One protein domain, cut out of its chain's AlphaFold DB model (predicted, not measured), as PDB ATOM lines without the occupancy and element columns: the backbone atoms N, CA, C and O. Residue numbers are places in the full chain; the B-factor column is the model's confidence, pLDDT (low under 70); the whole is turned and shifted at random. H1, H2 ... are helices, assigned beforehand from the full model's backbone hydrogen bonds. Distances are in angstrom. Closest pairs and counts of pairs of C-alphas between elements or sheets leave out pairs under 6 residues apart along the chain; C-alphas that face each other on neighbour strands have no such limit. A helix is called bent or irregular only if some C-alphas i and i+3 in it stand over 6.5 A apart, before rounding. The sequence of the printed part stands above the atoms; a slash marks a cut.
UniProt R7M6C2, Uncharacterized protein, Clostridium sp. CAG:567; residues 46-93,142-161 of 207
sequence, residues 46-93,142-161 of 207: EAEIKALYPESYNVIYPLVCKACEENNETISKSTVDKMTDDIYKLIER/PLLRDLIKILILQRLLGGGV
ATOM      1  N   GLU A  46      -7.980  -4.517   0.115       82.19
ATOM      2  CA  GLU A  46      -6.548  -4.320   0.416       82.19
ATOM      3  C   GLU A  46      -5.982  -3.034  -0.215       82.19
ATOM      4  O   GLU A  46      -5.167  -2.342   0.396       82.19
ATOM      5  N   ALA A  47      -6.447  -2.679  -1.415       86.12
ATOM      6  CA  ALA A  47      -6.030  -1.466  -2.111       86.12
ATOM      7  C   ALA A  47      -6.517  -0.191  -1.405       86.12
ATOM      8  O   ALA A  47      -5.753   0.765  -1.271       86.12
ATOM      9  N   GLU A  48      -7.753  -0.192  -0.907       88.75
ATOM     10  CA  GLU A  48      -8.318   0.926  -0.144       88.75
ATOM     11  C   GLU A  48      -7.603   1.090   1.197       88.75
ATOM     12  O   GLU A  48      -7.235   2.201   1.561       88.75
ATOM     13  N   ILE A  49      -7.309  -0.015   1.891       85.56
ATOM     14  CA  ILE A  49      -6.506   0.010   3.123       85.56
ATOM     15  C   ILE A  49      -5.113   0.575   2.834       85.56
ATOM     16  O   ILE A  49      -4.608   1.401   3.593       85.56
ATOM     17  N   LYS A  50      -4.493   0.175   1.718       83.38
ATOM     18  CA  LYS A  50      -3.174   0.682   1.330       83.38
ATOM     19  C   LYS A  50      -3.186   2.189   1.053       83.38
ATOM     20  O   LYS A  50      -2.214   2.870   1.375       83.38
ATOM     21  N   ALA A  51      -4.276   2.705   0.490       89.44
ATOM     22  CA  ALA A  51      -4.449   4.129   0.215       89.44
ATOM     23  C   ALA A  51      -4.600   4.984   1.487       89.44
ATOM     24  O   ALA A  51      -4.343   6.184   1.438       89.44
ATOM     25  N   LEU A  52      -4.979   4.382   2.621       90.56
ATOM     26  CA  LEU A  52      -5.095   5.074   3.909       90.56
ATOM     27  C   LEU A  52      -3.751   5.251   4.632       90.56
ATOM     28  O   LEU A  52      -3.680   6.025   5.589       90.56
ATOM     29  N   TYR A  53      -2.685   4.558   4.213       91.19
ATOM     30  CA  TYR A  53      -1.375   4.762   4.827       91.19
ATOM     31  C   TYR A  53      -0.818   6.152   4.489       91.19
ATOM     32  O   TYR A  53      -0.866   6.570   3.330       91.19
ATOM     33  N   PRO A  54      -0.208   6.845   5.467       92.56
ATOM     34  CA  PRO A  54       0.489   8.100   5.219       92.56
ATOM     35  C   PRO A  54       1.580   7.961   4.148       92.56
ATOM     36  O   PRO A  54       2.248   6.928   4.052       92.56
ATOM     37  N   GLU A  55       1.838   9.033   3.397       88.69
ATOM     38  CA  GLU A  55       2.906   9.070   2.384       88.69
ATOM     39  C   GLU A  55       4.276   8.700   2.977       88.69
ATOM     40  O   GLU A  55       5.032   7.934   2.378       88.69
ATOM     41  N   SER A  56       4.552   9.147   4.206       88.88
ATOM     42  CA  SER A  56       5.773   8.806   4.940       88.88
ATOM     43  C   SER A  56       5.963   7.294   5.101       88.88
ATOM     44  O   SER A  56       7.075   6.799   4.927       88.88
ATOM     45  N   TYR A  57       4.895   6.534   5.354       91.94
ATOM     46  CA  TYR A  57       4.961   5.075   5.437       91.94
ATOM     47  C   TYR A  57       5.293   4.452   4.079       91.94
ATOM     48  O   TYR A  57       6.166   3.591   3.994       91.94
ATOM     49  N   ASN A  58       4.657   4.926   3.006       89.81
ATOM     50  CA  ASN A  58       4.889   4.408   1.655       89.81
ATOM     51  C   ASN A  58       6.329   4.628   1.169       89.81
ATOM     52  O   ASN A  58       6.844   3.810   0.407       89.81
ATOM     53  N   VAL A  59       6.988   5.692   1.631       90.25
ATOM     54  CA  VAL A  59       8.403   5.964   1.337       90.25
ATOM     55  C   VAL A  59       9.337   5.128   2.220       90.25
ATOM     56  O   VAL A  59      10.295   4.540   1.720       90.25
ATOM     57  N   ILE A  60       9.068   5.044   3.528       91.94
ATOM     58  CA  ILE A  60       9.977   4.418   4.504       91.94
ATOM     59  C   ILE A  60       9.888   2.888   4.478       91.94
ATOM     60  O   ILE A  60      10.910   2.201   4.475       91.94
ATOM     61  N   TYR A  61       8.676   2.335   4.452       92.94
ATOM     62  CA  TYR A  61       8.432   0.897   4.564       92.94
ATOM     63  C   TYR A  61       9.180   0.029   3.534       92.94
ATOM     64  O   TYR A  61       9.779  -0.970   3.941       92.94
ATOM     65  N   PRO A  62       9.235   0.359   2.225       92.75
ATOM     66  CA  PRO A  62      10.008  -0.446   1.277       92.75
ATOM     67  C   PRO A  62      11.515  -0.448   1.574       92.75
ATOM     68  O   PRO A  62      12.178  -1.450   1.312       92.75
ATOM     69  N   LEU A  63      12.061   0.635   2.143       92.81
ATOM     70  CA  LEU A  63      13.464   0.696   2.565       92.81
ATOM     71  C   LEU A  63      13.709  -0.193   3.789       92.81
ATOM     72  O   LEU A  63      14.694  -0.925   3.824       92.81
ATOM     73  N   VAL A  64      12.780  -0.182   4.749       92.31
ATOM     74  CA  VAL A  64      12.815  -1.063   5.927       92.31
ATOM     75  C   VAL A  64      12.779  -2.533   5.511       92.31
ATOM     76  O   VAL A  64      13.575  -3.319   6.018       92.31
ATOM     77  N   CYS A  65      11.906  -2.907   4.570       90.06
ATOM     78  CA  CYS A  65      11.838  -4.277   4.055       90.06
ATOM     79  C   CYS A  65      13.182  -4.738   3.482       90.06
ATOM     80  O   CYS A  65      13.664  -5.794   3.880       90.06
ATOM     81  N   LYS A  66      13.813  -3.927   2.621       90.25
ATOM     82  CA  LYS A  66      15.129  -4.243   2.044       90.25
ATOM     83  C   LYS A  66      16.212  -4.368   3.109       90.25
ATOM     84  O   LYS A  66      16.923  -5.363   3.141       90.25
ATOM     85  N   ALA A  67      16.283  -3.407   4.030       89.81
ATOM     86  CA  ALA A  67      17.257  -3.442   5.114       89.81
ATOM     87  C   ALA A  67      17.087  -4.685   6.003       89.81
ATOM     88  O   ALA A  67      18.073  -5.283   6.414       89.81
ATOM     89  N   CYS A  68      15.852  -5.111   6.282       88.94
ATOM     90  CA  CYS A  68      15.605  -6.321   7.069       88.94
ATOM     91  C   CYS A  68      15.892  -7.617   6.290       88.94
ATOM     92  O   CYS A  68      16.205  -8.623   6.911       88.94
ATOM     93  N   GLU A  69      15.768  -7.620   4.959       86.88
ATOM     94  CA  GLU A  69      16.097  -8.778   4.110       86.88
ATOM     95  C   GLU A  69      17.612  -8.956   3.929       86.88
ATOM     96  O   GLU A  69      18.107 -10.080   3.872       86.88
ATOM     97  N   GLU A  70      18.358  -7.853   3.868       85.69
ATOM     98  CA  GLU A  70      19.821  -7.860   3.752       85.69
ATOM     99  C   GLU A  70      20.508  -8.240   5.076       85.69
ATOM    100  O   GLU A  70      21.572  -8.866   5.074       85.69
ATOM    101  N   ASN A  71      19.891  -7.911   6.215       79.38
ATOM    102  CA  ASN A  71      20.444  -8.184   7.537       79.38
ATOM    103  C   ASN A  71      19.952  -9.526   8.095       79.38
ATOM    104  O   ASN A  71      18.856  -9.630   8.636       79.38
ATOM    105  N   ASN A  72      20.819 -10.538   8.045       74.44
ATOM    106  CA  ASN A  72      20.599 -11.848   8.677       74.44
ATOM    107  C   ASN A  72      21.253 -11.958  10.071       74.44
ATOM    108  O   ASN A  72      21.443 -13.056  10.596       74.44
ATOM    109  N   GLU A  73      21.662 -10.830  10.655       73.88
ATOM    110  CA  GLU A  73      22.298 -10.790  11.972       73.88
ATOM    111  C   GLU A  73      21.292 -11.025  13.110       73.88
ATOM    112  O   GLU A  73      20.102 -10.723  13.007       73.88
ATOM    113  N   THR A  74      21.788 -11.518  14.249       80.31
ATOM    114  CA  THR A  74      20.998 -11.601  15.482       80.31
ATOM    115  C   THR A  74      20.536 -10.213  15.920       80.31
ATOM    116  O   THR A  74      21.331  -9.271  15.947       80.31
ATOM    117  N   ILE A  75      19.270 -10.095  16.320       84.25
ATOM    118  CA  ILE A  75      18.659  -8.822  16.712       84.25
ATOM    119  C   ILE A  75      19.418  -8.231  17.909       84.25
ATOM    120  O   ILE A  75      19.379  -8.761  19.018       84.25
ATOM    121  N   SER A  76      20.102  -7.108  17.680       90.62
ATOM    122  CA  SER A  76      20.816  -6.344  18.704       90.62
ATOM    123  C   SER A  76      20.476  -4.858  18.596       90.62
ATOM    124  O   SER A  76      20.181  -4.360  17.506       90.62
ATOM    125  N   LYS A  77      20.558  -4.119  19.713       92.75
ATOM    126  CA  LYS A  77      20.327  -2.662  19.729       92.75
ATOM    127  C   LYS A  77      21.219  -1.936  18.715       92.75
ATOM    128  O   LYS A  77      20.733  -1.117  17.947       92.75
ATOM    129  N   SER A  78      22.504  -2.299  18.678       92.25
ATOM    130  CA  SER A  78      23.478  -1.747  17.729       92.25
ATOM    131  C   SER A  78      23.054  -1.988  16.277       92.25
ATOM    132  O   SER A  78      23.141  -1.078  15.459       92.25
ATOM    133  N   THR A  79      22.581  -3.192  15.944       92.44
ATOM    134  CA  THR A  79      22.141  -3.520  14.579       92.44
ATOM    135  C   THR A  79      20.923  -2.680  14.181       92.44
ATOM    136  O   THR A  79      20.907  -2.103  13.096       92.44
ATOM    137  N   VAL A  80      19.936  -2.526  15.072       93.94
ATOM    138  CA  VAL A  80      18.738  -1.695  14.825       93.94
ATOM    139  C   VAL A  80      19.096  -0.220  14.648       93.94
ATOM    140  O   VAL A  80      18.593   0.427  13.727       93.94
ATOM    141  N   ASP A  81      19.984   0.313  15.487       94.19
ATOM    142  CA  ASP A  81      20.443   1.700  15.379       94.19
ATOM    143  C   ASP A  81      21.176   1.943  14.046       94.19
ATOM    144  O   ASP A  81      20.877   2.922  13.363       94.19
ATOM    145  N   LYS A  82      22.034   1.008  13.608       93.38
ATOM    146  CA  LYS A  82      22.707   1.073  12.295       93.38
ATOM    147  C   LYS A  82      21.718   1.062  11.129       93.38
ATOM    148  O   LYS A  82      21.770   1.946  10.280       93.38
ATOM    149  N   MET A  83      20.776   0.113  11.116       92.69
ATOM    150  CA  MET A  83      19.731   0.050  10.083       92.69
ATOM    151  C   MET A  83      18.914   1.345  10.026       92.69
ATOM    152  O   MET A  83      18.585   1.841   8.948       92.69
ATOM    153  N   THR A  84      18.621   1.921  11.192       94.44
ATOM    154  CA  THR A  84      17.914   3.198  11.290       94.44
ATOM    155  C   THR A  84      18.723   4.328  10.673       94.44
ATOM    156  O   THR A  84      18.180   5.098   9.885       94.44
ATOM    157  N   ASP A  85      20.007   4.434  11.016       93.31
ATOM    158  CA  ASP A  85      20.906   5.452  10.475       93.31
ATOM    159  C   ASP A  85      21.022   5.367   8.955       93.31
ATOM    160  O   ASP A  85      21.030   6.394   8.275       93.31
ATOM    161  N   ASP A  86      21.112   4.158   8.410       91.81
ATOM    162  CA  ASP A  86      21.276   3.957   6.976       91.81
ATOM    163  C   ASP A  86      20.016   4.355   6.210       91.81
ATOM    164  O   ASP A  86      20.098   5.138   5.259       91.81
ATOM    165  N   ILE A  87      18.840   3.927   6.678       93.25
ATOM    166  CA  ILE A  87      17.553   4.339   6.101       93.25
ATOM    167  C   ILE A  87      17.351   5.852   6.249       93.25
ATOM    168  O   ILE A  87      16.943   6.511   5.293       93.25
ATOM    169  N   TYR A  88      17.689   6.422   7.406       92.81
ATOM    170  CA  TYR A  88      17.584   7.858   7.656       92.81
ATOM    171  C   TYR A  88      18.398   8.668   6.643       92.81
ATOM    172  O   TYR A  88      17.872   9.569   5.991       92.81
ATOM    173  N   LYS A  89      19.665   8.291   6.437       90.38
ATOM    174  CA  LYS A  89      20.540   8.954   5.463       90.38
ATOM    175  C   LYS A  89      20.067   8.741   4.024       90.38
ATOM    176  O   LYS A  89      20.337   9.582   3.173       90.38
ATOM    177  N   LEU A  90      19.428   7.613   3.703       88.69
ATOM    178  CA  LEU A  90      18.836   7.401   2.376       88.69
ATOM    179  C   LEU A  90      17.671   8.365   2.134       88.69
ATOM    180  O   LEU A  90      17.567   8.920   1.046       88.69
ATOM    181  N   ILE A  91      16.838   8.610   3.144       87.88
ATOM    182  CA  ILE A  91      15.712   9.548   3.053       87.88
ATOM    183  C   ILE A  91      16.211  10.991   2.940       87.88
ATOM    184  O   ILE A  91      15.759  11.718   2.063       87.88
ATOM    185  N   GLU A  92      17.186  11.382   3.764       84.19
ATOM    186  CA  GLU A  92      17.786  12.726   3.740       84.19
ATOM    187  C   GLU A  92      18.478  13.024   2.398       84.19
ATOM    188  O   GLU A  92      18.389  14.125   1.863       84.19
ATOM    189  N   ARG A  93      19.111  12.021   1.775       77.25
ATOM    190  CA  ARG A  93      19.689  12.170   0.426       77.25
ATOM    191  C   ARG A  93      18.639  12.279  -0.681       77.25
ATOM    192  O   ARG A  93      18.950  12.815  -1.740       77.25
ATOM    193  N   PRO A 142      14.290  13.399  15.336       88.12
ATOM    194  CA  PRO A 142      14.196  12.247  16.225       88.12
ATOM    195  C   PRO A 142      12.929  11.439  15.937       88.12
ATOM    196  O   PRO A 142      12.979  10.217  15.955       88.12
ATOM    197  N   LEU A 143      11.833  12.103  15.553       91.44
ATOM    198  CA  LEU A 143      10.566  11.445  15.234       91.44
ATOM    199  C   LEU A 143      10.685  10.543  14.005       91.44
ATOM    200  O   LEU A 143      10.167   9.431  14.008       91.44
ATOM    201  N   LEU A 144      11.388  10.994  12.961       92.00
ATOM    202  CA  LEU A 144      11.624  10.172  11.773       92.00
ATOM    203  C   LEU A 144      12.502   8.957  12.107       92.00
ATOM    204  O   LEU A 144      12.225   7.851  11.651       92.00
ATOM    205  N   ARG A 145      13.537   9.150  12.932       93.25
ATOM    206  CA  ARG A 145      14.395   8.057  13.410       93.25
ATOM    207  C   ARG A 145      13.606   7.045  14.234       93.25
ATOM    208  O   ARG A 145      13.742   5.849  13.999       93.25
ATOM    209  N   ASP A 146      12.761   7.510  15.146       94.06
ATOM    210  CA  ASP A 146      11.920   6.648  15.977       94.06
ATOM    211  C   ASP A 146      10.882   5.897  15.137       94.06
ATOM    212  O   ASP A 146      10.694   4.696  15.328       94.06
ATOM    213  N   LEU A 147      10.281   6.548  14.136       94.12
ATOM    214  CA  LEU A 147       9.380   5.898  13.179       94.12
ATOM    215  C   LEU A 147      10.081   4.757  12.428       94.12
ATOM    216  O   LEU A 147       9.552   3.647  12.357       94.12
ATOM    217  N   ILE A 148      11.284   5.003  11.905       94.38
ATOM    218  CA  ILE A 148      12.086   3.976  11.226       94.38
ATOM    219  C   ILE A 148      12.405   2.820  12.191       94.38
ATOM    220  O   ILE A 148      12.206   1.659  11.830       94.38
ATOM    221  N   LYS A 149      12.835   3.119  13.427       94.25
ATOM    222  CA  LYS A 149      13.126   2.106  14.459       94.25
ATOM    223  C   LYS A 149      11.923   1.225  14.755       94.25
ATOM    224  O   LYS A 149      12.064   0.004  14.794       94.25
ATOM    225  N   ILE A 150      10.748   1.826  14.942       94.62
ATOM    226  CA  ILE A 150       9.505   1.095  15.211       94.62
ATOM    227  C   ILE A 150       9.200   0.132  14.061       94.62
ATOM    228  O   ILE A 150       8.933  -1.041  14.315       94.62
ATOM    229  N   LEU A 151       9.301   0.585  12.808       93.56
ATOM    230  CA  LEU A 151       9.022  -0.252  11.634       93.56
ATOM    231  C   LEU A 151      10.015  -1.415  11.486       93.56
ATOM    232  O   LEU A 151       9.608  -2.535  11.179       93.56
ATOM    233  N   ILE A 152      11.305  -1.179  11.743       93.56
ATOM    234  CA  ILE A 152      12.333  -2.233  11.759       93.56
ATOM    235  C   ILE A 152      12.008  -3.277  12.830       93.56
ATOM    236  O   ILE A 152      12.006  -4.476  12.557       93.56
ATOM    237  N   LEU A 153      11.708  -2.833  14.054       92.25
ATOM    238  CA  LEU A 153      11.400  -3.730  15.168       92.25
ATOM    239  C   LEU A 153      10.124  -4.537  14.911       92.25
ATOM    240  O   LEU A 153      10.119  -5.740  15.156       92.25
ATOM    241  N   GLN A 154       9.079  -3.911  14.363       89.12
ATOM    242  CA  GLN A 154       7.856  -4.606  13.946       89.12
ATOM    243  C   GLN A 154       8.159  -5.717  12.936       89.12
ATOM    244  O   GLN A 154       7.639  -6.826  13.064       89.12
ATOM    245  N   ARG A 155       9.035  -5.439  11.963       87.44
ATOM    246  CA  ARG A 155       9.424  -6.399  10.928       87.44
ATOM    247  C   ARG A 155      10.268  -7.552  11.474       87.44
ATOM    248  O   ARG A 155      10.006  -8.696  11.115       87.44
ATOM    249  N   LEU A 156      11.257  -7.268  12.322       87.31
ATOM    250  CA  LEU A 156      12.191  -8.271  12.852       87.31
ATOM    251  C   LEU A 156      11.578  -9.148  13.947       87.31
ATOM    252  O   LEU A 156      11.834 -10.347  13.989       87.31
ATOM    253  N   LEU A 157      10.763  -8.568  14.830       83.19
ATOM    254  CA  LEU A 157      10.153  -9.283  15.955       83.19
ATOM    255  C   LEU A 157       8.842  -9.981  15.574       83.19
ATOM    256  O   LEU A 157       8.155 -10.512  16.444       83.19
ATOM    257  N   GLY A 158       8.486  -9.980  14.285       65.50
ATOM    258  CA  GLY A 158       7.279 -10.639  13.796       65.50
ATOM    259  C   GLY A 158       6.008 -10.081  14.430       65.50
ATOM    260  O   GLY A 158       5.067 -10.841  14.657       65.50
ATOM    261  N   GLY A 159       5.987  -8.776  14.734       50.09
ATOM    262  CA  GLY A 159       4.814  -8.100  15.277       50.09
ATOM    263  C   GLY A 159       3.613  -8.401  14.388       50.09
ATOM    264  O   GLY A 159       3.604  -8.042  13.210       50.09
ATOM    265  N   GLY A 160       2.651  -9.148  14.926       51.53
ATOM    266  CA  GLY A 160       1.503  -9.626  14.172       51.53
ATOM    267  C   GLY A 160       0.808  -8.484  13.427       51.53
ATOM    268  O   GLY A 160       0.475  -7.470  14.033       51.53
ATOM    269  N   VAL A 161       0.531  -8.732  12.137       52.47
ATOM    270  CA  VAL A 161      -0.230  -7.890  11.186       52.47
ATOM    271  C   VAL A 161       0.592  -6.671  10.706       52.47
ATOM    272  O   VAL A 161       0.809  -5.734  11.454       52.47
TER     273      VAL A 161
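This is residues 46 to 93 and 142 to 161 of the 207 residues of an uncharacterized protein of Clostridium sp. CAG:567 (UniProt R7M6C2). Three helices, H2, H3 and H4, pack together crosswise, each touching the other two, and their centres make a triangle. The short helix H1 lies away from this core, at one end of the longest axis, joined to it by the link to H2. The printed part has 68 residues with four named helices, in the order H1, H2, H3, H4 along the chain, and no named strand; the class is all helix. The whole is compact, with a radius of gyration of the C-alphas of 12.2 A, and the C-alphas span 36 by 29 by 20 A along their three main axes.

H1 is residues 46 to 51, with C-alpha 46 at (-6.548, -4.320, 0.416). H2 is residues 55 to 70 and measures 24.0 A from first to last C-alpha. H2 is irregular, but only just: C-alphas 59 and 62 are 6.6 A apart, and its line is a rough one. H3, residues 77 to 93, is the longest helix by residues and measures 24.4 A; its C-alpha 77 is at (20.327, -2.662, 19.729). H4 is residues 142 to 156, 20.9 A long, and ends with C-alpha 156 at (12.191, -8.271, 12.852).

The helix packing is mostly crossed, with no touching pair at a shallow tilt. H2 touches H3 with residues 60 to 67 alone. The closest C-alphas of these two helices are those of Leu 63 and Ile 87, 6.5 A apart. H2 and H3 run opposite ways at a steep tilt of 49 degrees. H2 touches H4, with the C-alphas of Val 64 and Ile 152 closest at 6.0 A. These two run the same way at a steep tilt of 49 degrees. H3 touches H4, with the C-alphas of Thr 84 and Lys 149 closest at 5.8 A. They run opposite ways at a steep tilt of 57 degrees. H1 is apart from H2, from H3 and from H4. In H1, H3 and H4 every O i to N i+4 pair is within hydrogen-bond range; in H2 10 of 12 are.

The two C-alphas farthest apart are those of Glu 48 and Ser 78, 36.6 A. Residues 94 to 141 are cut out and not printed, and C-alphas 93 and 142 are 16.7 A apart across the cut, which lies in the link from H3 to H4. Of the links that are printed whole, H1 to H2 is tight with 3 residues, H2 to H3 is short with 6, and none is long. The mean pLDDT of the printed part is 87.4; residues 158 to 161 are under 70.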